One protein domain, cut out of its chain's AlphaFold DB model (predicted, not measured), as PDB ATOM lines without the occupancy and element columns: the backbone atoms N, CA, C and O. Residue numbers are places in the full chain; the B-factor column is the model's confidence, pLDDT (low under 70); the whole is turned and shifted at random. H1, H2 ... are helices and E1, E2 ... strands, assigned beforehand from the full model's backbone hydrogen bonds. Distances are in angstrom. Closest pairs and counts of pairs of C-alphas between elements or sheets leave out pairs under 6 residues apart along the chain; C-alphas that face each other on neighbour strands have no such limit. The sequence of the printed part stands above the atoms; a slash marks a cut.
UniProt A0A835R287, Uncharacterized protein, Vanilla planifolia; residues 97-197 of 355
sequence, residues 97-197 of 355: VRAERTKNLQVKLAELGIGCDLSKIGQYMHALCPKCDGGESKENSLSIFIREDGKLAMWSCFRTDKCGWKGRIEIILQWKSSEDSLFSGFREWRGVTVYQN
ATOM      1  N   VAL A  97     429.102 636.920 452.088       68.19
ATOM      2  CA  VAL A  97     428.089 636.216 451.278       68.19
ATOM      3  C   VAL A  97     428.173 636.632 449.805       68.19
ATOM      4  O   VAL A  97     427.971 635.819 448.907       68.19
ATOM      5  N   ARG A  98     428.492 637.905 449.543       70.50
ATOM      6  CA  ARG A  98     428.697 638.439 448.190       70.50
ATOM      7  C   ARG A  98     429.973 637.876 447.556       70.50
ATOM      8  O   ARG A  98     429.914 637.407 446.426       70.50
ATOM      9  N   ALA A  99     431.081 637.846 448.297       74.81
ATOM     10  CA  ALA A  99     432.341 637.254 447.848       74.81
ATOM     11  C   ALA A  99     432.189 635.763 447.496       74.81
ATOM     12  O   ALA A  99     432.690 635.324 446.461       74.81
ATOM     13  N   GLU A 100     431.447 635.004 448.305       76.50
ATOM     14  CA  GLU A 100     431.214 633.579 448.060       76.50
ATOM     15  C   GLU A 100     430.388 633.327 446.787       76.50
ATOM     16  O   GLU A 100     430.761 632.501 445.955       76.50
ATOM     17  N   ARG A 101     429.319 634.100 446.542       79.31
ATOM     18  CA  ARG A 101     428.568 634.018 445.270       79.31
ATOM     19  C   ARG A 101     429.457 634.286 444.064       79.31
ATOM     20  O   ARG A 101     429.387 633.551 443.083       79.31
ATOM     21  N   THR A 102     430.301 635.312 444.143       79.94
ATOM     22  CA  THR A 102     431.206 635.689 443.056       79.94
ATOM     23  C   THR A 102     432.225 634.587 442.751       79.94
ATOM     24  O   THR A 102     432.460 634.308 441.578       79.94
ATOM     25  N   LYS A 103     432.775 633.900 443.763       81.88
ATOM     26  CA  LYS A 103     433.637 632.722 443.546       81.88
ATOM     27  C   LYS A 103     432.898 631.605 442.808       81.88
ATOM     28  O   LYS A 103     433.399 631.094 441.811       81.88
ATOM     29  N   ASN A 104     431.684 631.266 443.241       78.19
ATOM     30  CA  ASN A 104     430.878 630.229 442.588       78.19
ATOM     31  C   ASN A 104     430.504 630.609 441.139       78.19
ATOM     32  O   ASN A 104     430.512 629.763 440.243       78.19
ATOM     33  N   LEU A 105     430.253 631.896 440.879       80.31
ATOM     34  CA  LEU A 105     430.046 632.437 439.534       80.31
ATOM     35  C   LEU A 105     431.316 632.332 438.668       80.31
ATOM     36  O   LEU A 105     431.220 631.996 437.491       80.31
ATOM     37  N   GLN A 106     432.499 632.557 439.250       82.88
ATOM     38  CA  GLN A 106     433.793 632.400 438.577       82.88
ATOM     39  C   GLN A 106     434.069 630.935 438.202       82.88
ATOM     40  O   GLN A 106     434.483 630.679 437.075       82.88
ATOM     41  N   VAL A 107     433.773 629.971 439.086       81.69
ATOM     42  CA  VAL A 107     433.859 628.528 438.771       81.69
ATOM     43  C   VAL A 107     432.964 628.187 437.576       81.69
ATOM     44  O   VAL A 107     433.410 627.539 436.631       81.69
ATOM     45  N   LYS A 108     431.728 628.698 437.557       81.69
ATOM     46  CA  LYS A 108     430.786 628.472 436.449       81.69
ATOM     47  C   LYS A 108     431.188 629.157 435.141       81.69
ATOM     48  O   LYS A 108     430.843 628.652 434.080       81.69
ATOM     49  N   LEU A 109     431.931 630.260 435.184       83.81
ATOM     50  CA  LEU A 109     432.544 630.863 433.994       83.81
ATOM     51  C   LEU A 109     433.757 630.048 433.510       83.81
ATOM     52  O   LEU A 109     433.894 629.819 432.308       83.81
ATOM     53  N   ALA A 110     434.575 629.526 434.428       84.62
ATOM     54  CA  ALA A 110     435.713 628.665 434.106       84.62
ATOM     55  C   ALA A 110     435.282 627.333 433.459       84.62
ATOM     56  O   ALA A 110     435.899 626.912 432.483       84.62
ATOM     57  N   GLU A 111     434.171 626.728 433.904       79.94
ATOM     58  CA  GLU A 111     433.526 625.575 433.237       79.94
ATOM     59  C   GLU A 111     433.166 625.853 431.762       79.94
ATOM     60  O   GLU A 111     433.103 624.932 430.950       79.94
ATOM     61  N   LEU A 112     432.955 627.122 431.391       80.81
ATOM     62  CA  LEU A 112     432.671 627.553 430.018       80.81
ATOM     63  C   LEU A 112     433.923 627.989 429.238       80.81
ATOM     64  O   LEU A 112     433.799 628.504 428.124       80.81
ATOM     65  N   GLY A 113     435.117 627.806 429.810       82.25
ATOM     66  CA  GLY A 113     436.386 628.270 429.245       82.25
ATOM     67  C   GLY A 113     436.612 629.781 429.375       82.25
ATOM     68  O   GLY A 113     437.452 630.328 428.666       82.25
ATOM     69  N   ILE A 114     435.864 630.474 430.242       86.38
ATOM     70  CA  ILE A 114     435.979 631.922 430.449       86.38
ATOM     71  C   ILE A 114     436.797 632.195 431.719       86.38
ATOM     72  O   ILE A 114     436.291 632.103 432.838       86.38
ATOM     73  N   GLY A 115     438.062 632.584 431.549       78.94
ATOM     74  CA  GLY A 115     438.879 633.134 432.635       78.94
ATOM     75  C   GLY A 115     438.409 634.538 433.038       78.94
ATOM     76  O   GLY A 115     438.057 635.343 432.178       78.94
ATOM     77  N   CYS A 116     438.386 634.841 434.338       73.62
ATOM     78  CA  CYS A 116     437.942 636.134 434.875       73.62
ATOM     79  C   CYS A 116     438.811 636.589 436.051       73.62
ATOM     80  O   CYS A 116     439.092 635.799 436.953       73.62
ATOM     81  N   ASP A 117     439.164 637.875 436.059       75.00
ATOM     82  CA  ASP A 117     439.869 638.555 437.149       75.00
ATOM     83  C   ASP A 117     438.850 639.206 438.100       75.00
ATOM     84  O   ASP A 117     438.087 640.093 437.711       75.00
ATOM     85  N   LEU A 118     438.842 638.771 439.364       68.19
ATOM     86  CA  LEU A 118     437.937 639.296 440.392       68.19
ATOM     87  C   LEU A 118     438.211 640.771 440.738       68.19
ATOM     88  O   LEU A 118     437.357 641.431 441.323       68.19
ATOM     89  N   SER A 119     439.363 641.315 440.344       69.94
ATOM     90  CA  SER A 119     439.729 642.719 440.563       69.94
ATOM     91  C   SER A 119     438.931 643.696 439.686       69.94
ATOM     92  O   SER A 119     438.944 644.896 439.946       69.94
ATOM     93  N   LYS A 120     438.233 643.203 438.648       75.25
ATOM     94  CA  LYS A 120     437.512 644.009 437.634       75.25
ATOM     95  C   LYS A 120     435.992 643.820 437.655       75.25
ATOM     96  O   LYS A 120     435.296 644.109 436.684       75.25
ATOM     97  N   ILE A 121     435.458 643.320 438.768       81.38
ATOM     98  CA  ILE A 121     434.013 643.194 438.997       81.38
ATOM     99  C   ILE A 121     433.327 644.564 438.837       81.38
ATOM    100  O   ILE A 121     433.854 645.583 439.270       81.38
ATOM    101  N   GLY A 122     432.143 644.589 438.215       76.31
ATOM    102  CA  GLY A 122     431.427 645.829 437.892       76.31
ATOM    103  C   GLY A 122     431.928 646.548 436.636       76.31
ATOM    104  O   GLY A 122     431.311 647.525 436.218       76.31
ATOM    105  N   GLN A 123     432.995 646.060 435.997       83.12
ATOM    106  CA  GLN A 123     433.528 646.587 434.740       83.12
ATOM    107  C   GLN A 123     433.453 645.534 433.625       83.12
ATOM    108  O   GLN A 123     433.283 644.337 433.873       83.12
ATOM    109  N   TYR A 124     433.564 645.989 432.376       84.56
ATOM    110  CA  TYR A 124     433.721 645.095 431.231       84.56
ATOM    111  C   TYR A 124     435.176 644.627 431.126       84.56
ATOM    112  O   TYR A 124     436.112 645.421 431.200       84.56
ATOM    113  N   MET A 125     435.355 643.324 430.933       88.00
ATOM    114  CA  MET A 125     436.636 642.667 430.699       88.00
ATOM    115  C   MET A 125     436.686 642.151 429.262       88.00
ATOM    116  O   MET A 125     435.674 641.688 428.733       88.00
ATOM    117  N   HIS A 126     437.869 642.183 428.650       90.81
ATOM    118  CA  HIS A 126     438.098 641.651 427.307       90.81
ATOM    119  C   HIS A 126     439.106 640.503 427.342       90.81
ATOM    120  O   HIS A 126     440.146 640.615 427.991       90.81
ATOM    121  N   ALA A 127     438.786 639.407 426.655       89.62
ATOM    122  CA  ALA A 127     439.577 638.178 426.624       89.62
ATOM    123  C   ALA A 127     439.451 637.461 425.269       89.62
ATOM    124  O   ALA A 127     438.598 637.800 424.442       89.62
ATOM    125  N   LEU A 128     440.272 636.433 425.046       91.44
ATOM    126  CA  LEU A 128     440.086 635.499 423.937       91.44
ATOM    127  C   LEU A 128     438.756 634.748 424.098       91.44
ATOM    128  O   LEU A 128     438.382 634.324 425.192       91.44
ATOM    129  N   CYS A 129     438.018 634.585 423.001       89.81
ATOM    130  CA  CYS A 129     436.758 633.849 423.004       89.81
ATOM    131  C   CYS A 129     437.018 632.335 422.934       89.81
ATOM    132  O   CYS A 129     437.513 631.883 421.905       89.81
ATOM    133  N   PRO A 130     436.598 631.508 423.912       89.62
ATOM    134  CA  PRO A 130     436.875 630.066 423.916       89.62
ATOM    135  C   PRO A 130     436.145 629.280 422.807       89.62
ATOM    136  O   PRO A 130     436.303 628.067 422.707       89.62
ATOM    137  N   LYS A 131     435.324 629.939 421.974       88.19
ATOM    138  CA  LYS A 131     434.659 629.329 420.806       88.19
ATOM    139  C   LYS A 131     435.323 629.617 419.461       88.19
ATOM    140  O   LYS A 131     435.118 628.844 418.535       88.19
ATOM    141  N   CYS A 132     436.078 630.708 419.329       89.62
ATOM    142  CA  CYS A 132     436.751 631.062 418.070       89.62
ATOM    143  C   CYS A 132     438.213 631.497 418.238       89.62
ATOM    144  O   CYS A 132     438.866 631.792 417.243       89.62
ATOM    145  N   ASP A 133     438.709 631.551 419.473       90.12
ATOM    146  CA  ASP A 133     440.081 631.869 419.874       90.12
ATOM    147  C   ASP A 133     440.640 633.164 419.256       90.12
ATOM    148  O   ASP A 133     441.765 633.219 418.768       90.12
ATOM    149  N   GLY A 134     439.795 634.202 419.173       86.19
ATOM    150  CA  GLY A 134     440.136 635.468 418.506       86.19
ATOM    151  C   GLY A 134     440.258 635.380 416.979       86.19
ATOM    152  O   GLY A 134     440.535 636.383 416.329       86.19
ATOM    153  N   GLY A 135     440.022 634.205 416.391       88.38
ATOM    154  CA  GLY A 135     440.232 633.907 414.980       88.38
ATOM    155  C   GLY A 135     441.688 634.070 414.540       88.38
ATOM    156  O   GLY A 135     442.614 633.969 415.339       88.38
ATOM    157  N   GLU A 136     441.885 634.343 413.250       86.75
ATOM    158  CA  GLU A 136     443.210 634.561 412.648       86.75
ATOM    159  C   GLU A 136     443.992 635.710 413.311       86.75
ATOM    160  O   GLU A 136     445.204 635.611 413.467       86.75
ATOM    161  N   SER A 137     443.303 636.768 413.755       85.94
ATOM    162  CA  SER A 137     443.903 637.928 414.426       85.94
ATOM    163  C   SER A 137     444.291 637.678 415.889       85.94
ATOM    164  O   SER A 137     444.937 638.541 416.480       85.94
ATOM    165  N   LYS A 138     443.890 636.543 416.492       88.62
ATOM    166  CA  LYS A 138     444.051 636.246 417.933       88.62
ATOM    167  C   LYS A 138     443.619 637.407 418.840       88.62
ATOM    168  O   LYS A 138     444.205 637.665 419.888       88.62
ATOM    169  N   GLU A 139     442.581 638.131 418.427       89.94
ATOM    170  CA  GLU A 139     442.111 639.314 419.141       89.94
ATOM    171  C   GLU A 139     441.292 638.942 420.387       89.94
ATOM    172  O   GLU A 139     440.606 637.911 420.417       89.94
ATOM    173  N   ASN A 140     441.282 639.826 421.391       90.62
ATOM    174  CA  ASN A 140     440.436 639.714 422.586       90.62
ATOM    175  C   ASN A 140     438.954 639.974 422.249       90.62
ATOM    176  O   ASN A 140     438.351 640.971 422.643       90.62
ATOM    177  N   SER A 141     438.383 639.066 421.463       89.81
ATOM    178  CA  SER A 141     437.061 639.161 420.846       89.81
ATOM    179  C   SER A 141     435.899 638.939 421.813       89.81
ATOM    180  O   SER A 141     434.762 639.195 421.425       89.81
ATOM    181  N   LEU A 142     436.136 638.468 423.040       92.19
ATOM    182  CA  LEU A 142     435.101 638.231 424.044       92.19
ATOM    183  C   LEU A 142     435.013 639.400 425.025       92.19
ATOM    184  O   LEU A 142     435.969 639.681 425.740       92.19
ATOM    185  N   SER A 143     433.841 640.025 425.116       91.75
ATOM    186  CA  SER A 143     433.476 640.898 426.233       91.75
ATOM    187  C   SER A 143     432.800 640.092 427.332       91.75
ATOM    188  O   SER A 143     431.938 639.266 427.033       91.75
ATOM    189  N   ILE A 144     433.169 640.341 428.585       92.06
ATOM    190  CA  ILE A 144     432.631 639.689 429.781       92.06
ATOM    191  C   ILE A 144     432.276 640.777 430.797       92.06
ATOM    192  O   ILE A 144     433.058 641.697 431.016       92.06
ATOM    193  N   PHE A 145     431.127 640.663 431.453       89.38
ATOM    194  CA  PHE A 145     430.719 641.547 432.541       89.38
ATOM    195  C   PHE A 145     430.189 640.725 433.712       89.38
ATOM    196  O   PHE A 145     429.322 639.868 433.531       89.38
ATOM    197  N   ILE A 146     430.688 641.010 434.915       88.50
ATOM    198  CA  ILE A 146     430.207 640.422 436.168       88.50
ATOM    199  C   ILE A 146     429.592 641.541 437.000       88.50
ATOM    200  O   ILE A 146     430.282 642.486 437.389       88.50
ATOM    201  N   ARG A 147     428.291 641.431 437.289       85.75
ATOM    202  CA  ARG A 147     427.584 642.393 438.133       85.75
ATOM    203  C   ARG A 147     428.093 642.283 439.562       85.75
ATOM    204  O   ARG A 147     428.276 641.186 440.084       85.75
ATOM    205  N   GLU A 148     428.281 643.427 440.210       83.25
ATOM    206  CA  GLU A 148     429.009 643.460 441.473       83.25
ATOM    207  C   GLU A 148     428.388 642.642 442.613       83.25
ATOM    208  O   GLU A 148     429.103 642.208 443.514       83.25
ATOM    209  N   ASP A 149     427.067 642.447 442.600       78.19
ATOM    210  CA  ASP A 149     426.325 641.670 443.600       78.19
ATOM    211  C   ASP A 149     426.547 640.150 443.503       78.19
ATOM    212  O   ASP A 149     426.014 639.399 444.330       78.19
ATOM    213  N   GLY A 150     427.313 639.709 442.499       79.12
ATOM    214  CA  GLY A 150     427.644 638.315 442.234       79.12
ATOM    215  C   GLY A 150     426.472 637.492 441.705       79.12
ATOM    216  O   GLY A 150     426.566 636.271 441.713       79.12
ATOM    217  N   LYS A 151     425.352 638.108 441.286       83.00
ATOM    218  CA  LYS A 151     424.132 637.378 440.864       83.00
ATOM    219  C   LYS A 151     423.984 637.226 439.348       83.00
ATOM    220  O   LYS A 151     423.135 636.455 438.910       83.00
ATOM    221  N   LEU A 152     424.768 637.964 438.561       85.00
ATOM    222  CA  LEU A 152     424.699 637.979 437.099       85.00
ATOM    223  C   LEU A 152     426.104 638.077 436.498       85.00
ATOM    224  O   LEU A 152     426.844 639.009 436.813       85.00
ATOM    225  N   ALA A 153     426.424 637.172 435.577       88.88
ATOM    226  CA  ALA A 153     427.504 637.343 434.610       88.88
ATOM    227  C   ALA A 153     426.945 637.260 433.188       88.88
ATOM    228  O   ALA A 153     426.000 636.517 432.930       88.88
ATOM    229  N   MET A 154     427.535 637.994 432.252       91.56
ATOM    230  CA  MET A 154     427.193 637.930 430.831       91.56
ATOM    231  C   MET A 154     428.446 638.026 429.971       91.56
ATOM    232  O   MET A 154     429.433 638.639 430.377       91.56
ATOM    233  N   TRP A 155     428.401 637.439 428.781       92.06
ATOM    234  CA  TRP A 155     429.471 637.543 427.798       92.06
ATOM    235  C   TRP A 155     428.925 637.624 426.376       92.06
ATOM    236  O   TRP A 155     427.848 637.105 426.071       92.06
ATOM    237  N   SER A 156     429.691 638.262 425.493       91.81
ATOM    238  CA  SER A 156     429.400 638.330 424.063       91.81
ATOM    239  C   SER A 156     430.685 638.445 423.255       91.81
ATOM    240  O   SER A 156     431.533 639.292 423.531       91.81
ATOM    241  N   CYS A 157     430.814 637.609 422.231       92.06
ATOM    242  CA  CYS A 157     431.888 637.666 421.254       92.06
ATOM    243  C   CYS A 157     431.562 638.704 420.168       92.06
ATOM    244  O   CYS A 157     430.558 638.573 419.469       92.06
ATOM    245  N   PHE A 158     432.425 639.707 420.002       89.25
ATOM    246  CA  PHE A 158     432.263 640.814 419.052       89.25
ATOM    247  C   PHE A 158     432.356 640.401 417.581       89.25
ATOM    248  O   PHE A 158     431.829 641.098 416.721       89.25
ATOM    249  N   ARG A 159     432.973 639.250 417.280       85.81
ATOM    250  CA  ARG A 159     432.974 638.635 415.941       85.81
ATOM    251  C   ARG A 159     431.588 638.059 415.621       85.81
ATOM    252  O   ARG A 159     431.439 636.837 415.547       85.81
ATOM    253  N   THR A 160     430.569 638.909 415.499       80.19
ATOM    254  CA  THR A 160     429.159 638.526 415.298       80.19
ATOM    255  C   THR A 160     428.974 637.621 414.091       80.19
ATOM    256  O   THR A 160     428.281 636.614 414.188       80.19
ATOM    257  N   ASP A 161     429.677 637.927 413.005       81.00
ATOM    258  CA  ASP A 161     429.427 637.336 411.686       81.00
ATOM    259  C   ASP A 161     430.137 635.985 411.497       81.00
ATOM    260  O   ASP A 161     429.801 635.219 410.598       81.00
ATOM    261  N   LYS A 162     431.125 635.681 412.354       85.12
ATOM    262  CA  LYS A 162     431.920 634.436 412.322       85.12
ATOM    263  C   LYS A 162     431.763 633.556 413.570       85.12
ATOM    264  O   LYS A 162     432.159 632.398 413.542       85.12
ATOM    265  N   CYS A 163     431.261 634.095 414.681       86.56
ATOM    266  CA  CYS A 163     431.157 633.376 415.955       86.56
ATOM    267  C   CYS A 163     429.901 633.775 416.736       86.56
ATOM    268  O   CYS A 163     429.093 632.915 417.079       86.56
ATOM    269  N   GLY A 164     429.748 635.067 417.051       83.06
ATOM    270  CA  GLY A 164     428.591 635.620 417.767       83.06
ATOM    271  C   GLY A 164     428.271 634.984 419.127       83.06
ATOM    272  O   GLY A 164     427.196 635.249 419.670       83.06
ATOM    273  N   TRP A 165     429.162 634.142 419.674       87.88
ATOM    274  CA  TRP A 165     428.901 633.379 420.892       87.88
ATOM    275  C   TRP A 165     428.642 634.310 422.065       87.88
ATOM    276  O   TRP A 165     429.460 635.168 422.398       87.88
ATOM    277  N   LYS A 166     427.487 634.124 422.692       91.81
ATOM    278  CA  LYS A 166     427.021 634.955 423.792       91.81
ATOM    279  C   LYS A 166     426.197 634.136 424.760       91.81
ATOM    280  O   LYS A 166     425.586 633.127 424.393       91.81
ATOM    281  N   GLY A 167     426.154 634.610 425.990       88.19
ATOM    282  CA  GLY A 167     425.395 633.968 427.038       88.19
ATOM    283  C   GLY A 167     425.360 634.787 428.310       88.19
ATOM    284  O   GLY A 167     425.952 635.863 428.415       88.19
ATOM    285  N   ARG A 168     424.617 634.263 429.276       89.19
ATOM    286  CA  ARG A 168     424.563 634.800 430.630       89.19
ATOM    287  C   ARG A 168     424.393 633.679 431.637       89.19
ATOM    288  O   ARG A 168     423.821 632.633 431.324       89.19
ATOM    289  N   ILE A 169     424.876 633.944 432.837       84.56
ATOM    290  CA  ILE A 169     424.672 633.140 434.028       84.56
ATOM    291  C   ILE A 169     423.908 633.994 435.035       84.56
ATOM    292  O   ILE A 169     424.374 635.072 435.403       84.56
ATOM    293  N   GLU A 170     422.766 633.496 435.501       80.88
ATOM    294  CA  GLU A 170     421.974 634.121 436.564       80.88
ATOM    295  C   GLU A 170     421.881 633.179 437.772       80.88
ATOM    296  O   GLU A 170     421.589 631.987 437.630       80.88
ATOM    297  N   ILE A 171     422.162 633.706 438.969       70.44
ATOM    298  CA  ILE A 171     422.046 632.961 440.230       70.44
ATOM    299  C   ILE A 171     420.630 633.112 440.777       70.44
ATOM    300  O   ILE A 171     420.208 634.212 441.144       70.44
ATOM    301  N   ILE A 172     419.932 631.986 440.918       62.12
ATOM    302  CA  ILE A 172     418.622 631.931 441.565       62.12
ATOM    303  C   ILE A 172     418.838 631.633 443.051       62.12
ATOM    304  O   ILE A 172     419.204 630.525 443.443       62.12
ATOM    305  N   LEU A 173     418.609 632.640 443.897       55.28
ATOM    306  CA  LEU A 173     418.610 632.476 445.352       55.28
ATOM    307  C   LEU A 173     417.249 631.925 445.798       55.28
ATOM    308  O   LEU A 173     416.305 632.691 445.981       55.28
ATOM    309  N   GLN A 174     417.149 630.605 445.964       47.53
ATOM    310  CA  GLN A 174     415.983 629.970 446.585       47.53
ATOM    311  C   GLN A 174     416.056 630.043 448.116       47.53
ATOM    312  O   GLN A 174     417.132 630.102 448.711       47.53
ATOM    313  N   TRP A 175     414.892 630.030 448.764       38.28
ATOM    314  CA  TRP A 175     414.795 629.908 450.215       38.28
ATOM    315  C   TRP A 175     414.869 628.432 450.618       38.28
ATOM    316  O   TRP A 175     414.109 627.609 450.107       38.28
ATOM    317  N   LYS A 176     415.759 628.093 451.554       35.78
ATOM    318  CA  LYS A 176     415.757 626.794 452.234       35.78
ATOM    319  C   LYS A 176     415.269 627.012 453.662       35.78
ATOM    320  O   LYS A 176     415.947 627.653 454.456       35.78
ATOM    321  N   SER A 177     414.105 626.464 453.989       38.78
ATOM    322  CA  SER A 177     413.756 626.156 455.373       38.78
ATOM    323  C   SER A 177     414.442 624.843 455.742       38.78
ATOM    324  O   SER A 177     414.011 623.778 455.306       38.78
ATOM    325  N   SER A 178     415.540 624.917 456.493       37.16
ATOM    326  CA  SER A 178     416.018 623.784 457.287       37.16
ATOM    327  C   SER A 178     415.110 623.654 458.507       37.16
ATOM    328  O   SER A 178     414.963 624.629 459.243       37.16
ATOM    329  N   GLU A 179     414.503 622.488 458.721       41.75
ATOM    330  CA  GLU A 179     413.643 622.259 459.895       41.75
ATOM    331  C   GLU A 179     414.455 622.224 461.206       41.75
ATOM    332  O   GLU A 179     413.941 622.597 462.257       41.75
ATOM    333  N   ASP A 180     415.758 621.931 461.122       37.56
ATOM    334  CA  ASP A 180     416.692 621.954 462.249       37.56
ATOM    335  C   ASP A 180     417.544 623.236 462.295       37.56
ATOM    336  O   ASP A 180     418.633 623.303 461.721       37.56
ATOM    337  N   SER A 181     417.060 624.272 462.989       33.97
ATOM    338  CA  SER A 181     417.838 625.092 463.951       33.97
ATOM    339  C   SER A 181     417.135 626.405 464.319       33.97
ATOM    340  O   SER A 181     416.535 627.092 463.496       33.97
ATOM    341  N   LEU A 182     417.261 626.804 465.589       36.75
ATOM    342  CA  LEU A 182     416.580 627.970 466.169       36.75
ATOM    343  C   LEU A 182     417.269 629.322 465.856       36.75
ATOM    344  O   LEU A 182     417.075 630.296 466.580       36.75
ATOM    345  N   PHE A 183     418.100 629.396 464.807       31.98
ATOM    346  CA  PHE A 183     418.932 630.563 464.484       31.98
ATOM    347  C   PHE A 183     418.955 630.883 462.980       31.98
ATOM    348  O   PHE A 183     419.312 630.048 462.161       31.98
ATOM    349  N   SER A 184     418.632 632.140 462.644       35.66
ATOM    350  CA  SER A 184     418.902 632.834 461.366       35.66
ATOM    351  C   SER A 184     418.817 632.006 460.068       35.66
ATOM    352  O   SER A 184     419.809 631.435 459.625       35.66
ATOM    353  N   GLY A 185     417.672 632.066 459.378       33.47
ATOM    354  CA  GLY A 185     417.492 631.431 458.065       33.47
ATOM    355  C   GLY A 185     418.550 631.847 457.032       33.47
ATOM    356  O   GLY A 185     418.612 633.009 456.617       33.47
ATOM    357  N   PHE A 186     419.369 630.885 456.604       37.16
ATOM    358  CA  PHE A 186     420.396 631.064 455.579       37.16
ATOM    359  C   PHE A 186     419.801 630.984 454.163       37.16
ATOM    360  O   PHE A 186     419.018 630.093 453.836       37.16
ATOM    361  N   ARG A 187     420.229 631.890 453.272       43.31
ATOM    362  CA  ARG A 187     419.980 631.775 451.823       43.31
ATOM    363  C   ARG A 187     420.967 630.778 451.219       43.31
ATOM    364  O   ARG A 187     422.057 631.177 450.812       43.31
ATOM    365  N   GLU A 188     420.599 629.503 451.178       39.56
ATOM    366  CA  GLU A 188     421.435 628.467 450.564       39.56
ATOM    367  C   GLU A 188     421.357 628.500 449.023       39.56
ATOM    368  O   GLU A 188     420.301 628.713 448.425       39.56
ATOM    369  N   TRP A 189     422.497 628.289 448.371       44.00
ATOM    370  CA  TRP A 189     422.634 628.267 446.916       44.00
ATOM    371  C   TRP A 189     422.109 626.937 446.355       44.00
ATOM    372  O   TRP A 189     422.622 625.881 446.711       44.00
ATOM    373  N   ARG A 190     421.091 626.973 445.479       45.28
ATOM    374  CA  ARG A 190     420.521 625.759 444.850       45.28
ATOM    375  C   ARG A 190     420.620 625.690 443.324       45.28
ATOM    376  O   ARG A 190     420.433 624.608 442.779       45.28
ATOM    377  N   GLY A 191     420.868 626.796 442.617       54.81
ATOM    378  CA  GLY A 191     420.783 626.780 441.156       54.81
ATOM    379  C   GLY A 191     421.466 627.943 440.447       54.81
ATOM    380  O   GLY A 191     421.420 629.095 440.883       54.81
ATOM    381  N   VAL A 192     422.067 627.609 439.307       57.41
ATOM    382  CA  VAL A 192     422.706 628.534 438.373       57.41
ATOM    383  C   VAL A 192     422.139 628.258 436.989       57.41
ATOM    384  O   VAL A 192     422.314 627.161 436.463       57.41
ATOM    385  N   THR A 193     421.462 629.236 436.391       59.88
ATOM    386  CA  THR A 193     420.898 629.077 435.046       59.88
ATOM    387  C   THR A 193     421.860 629.647 434.015       59.88
ATOM    388  O   THR A 193     422.189 630.832 434.052       59.88
ATOM    389  N   VAL A 194     422.312 628.792 433.095       63.84
ATOM    390  CA  VAL A 194     423.239 629.141 432.013       63.84
ATOM    391  C   VAL A 194     422.463 629.211 430.700       63.84
ATOM    392  O   VAL A 194     421.873 628.220 430.277       63.84
ATOM    393  N   TYR A 195     422.490 630.361 430.033       70.75
ATOM    394  CA  TYR A 195     421.880 630.543 428.714       70.75
ATOM    395  C   TYR A 195     422.964 630.671 427.644       70.75
ATOM    396  O   TYR A 195     423.862 631.501 427.786       70.75
ATOM    397  N   GLN A 196     422.867 629.890 426.565       65.19
ATOM    398  CA  GLN A 196     423.776 629.939 425.413       65.19
ATOM    399  C   GLN A 196     422.996 629.825 424.094       65.19
ATOM    400  O   GLN A 196     421.992 629.123 424.033       65.19
ATOM    401  N   ASN A 197     423.471 630.526 423.058       61.66
ATOM    402  CA  ASN A 197     423.092 630.399 421.639       61.66
ATOM    403  C   ASN A 197     421.657 629.894 421.332       61.66
ATOM    404  O   ASN A 197     421.452 628.741 420.965       61.66
TER     405      ASN A 197
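What this domain is: This is residues 97 to 197 of the 355 residues of an uncharacterized protein of Vanilla planifolia (UniProt A0A835R287). A twisted antiparallel sheet makes a wall, with one helix, H1, slanting over one face: two layers. The loop between E4 and E5 reaches far out, and its residues 179 to 184 stick out. The printed part has 101 residues, with H1 followed by E1 to E5, which lie in that order as a meander, each strand the antiparallel neighbour of the one before. The class is mixed, with 42 residues in named elements, under half; the whole is loose, with a radius of gyration of the C-alphas of 16.2 A and spans of 60 by 27 by 16 A.

Where its parts are: H1, residues 97 to 110, begins at C-alpha 97 (428.089, 636.216, 451.278) and is 20.2 A long. E1 is residues 124 to 127, 10.2 A; E2 142 to 146, 13.3 A; E3 152 to 157, 17.4 A; E4 166 to 172, 19.9 A. E5, residues 191 to 196, 16.3 A, ends at C-alpha 196 (423.776, 629.939, 425.413).

How they stand to each other: H1 is on the sheet at a height of 8.1 A, over E4 and only just over E3, with 3 C-alphas. On the local plane it stands at 32 degrees to E4, only just slantwise to the strands. The closest C-alphas of H1 and E3 are Leu 105 and Ala 153, 7.4 A. Every O i to N i+4 pair in H1 is within hydrogen-bond range. Within that range across the hairpins are N 125 and O 144 of E1 and E2, 2.8 A; N 143 and O 156 of E2 and E3, 2.9 A; N 169 and O 153 of E4 and E3, 2.8 A; and N 195 and O 168 of E5 and E4, 2.9 A. E1 and E5 are edge strands and are apart.

The domain as a whole: The C-alphas farthest apart, Glu 136 and Leu 182, are 60.1 A apart. The printed part has no cut. The links H1 to E1, E1 to E2 and E4 to E5 are long. Mean pLDDT of the printed part is 74.4; residues under 70 include 172 to 194.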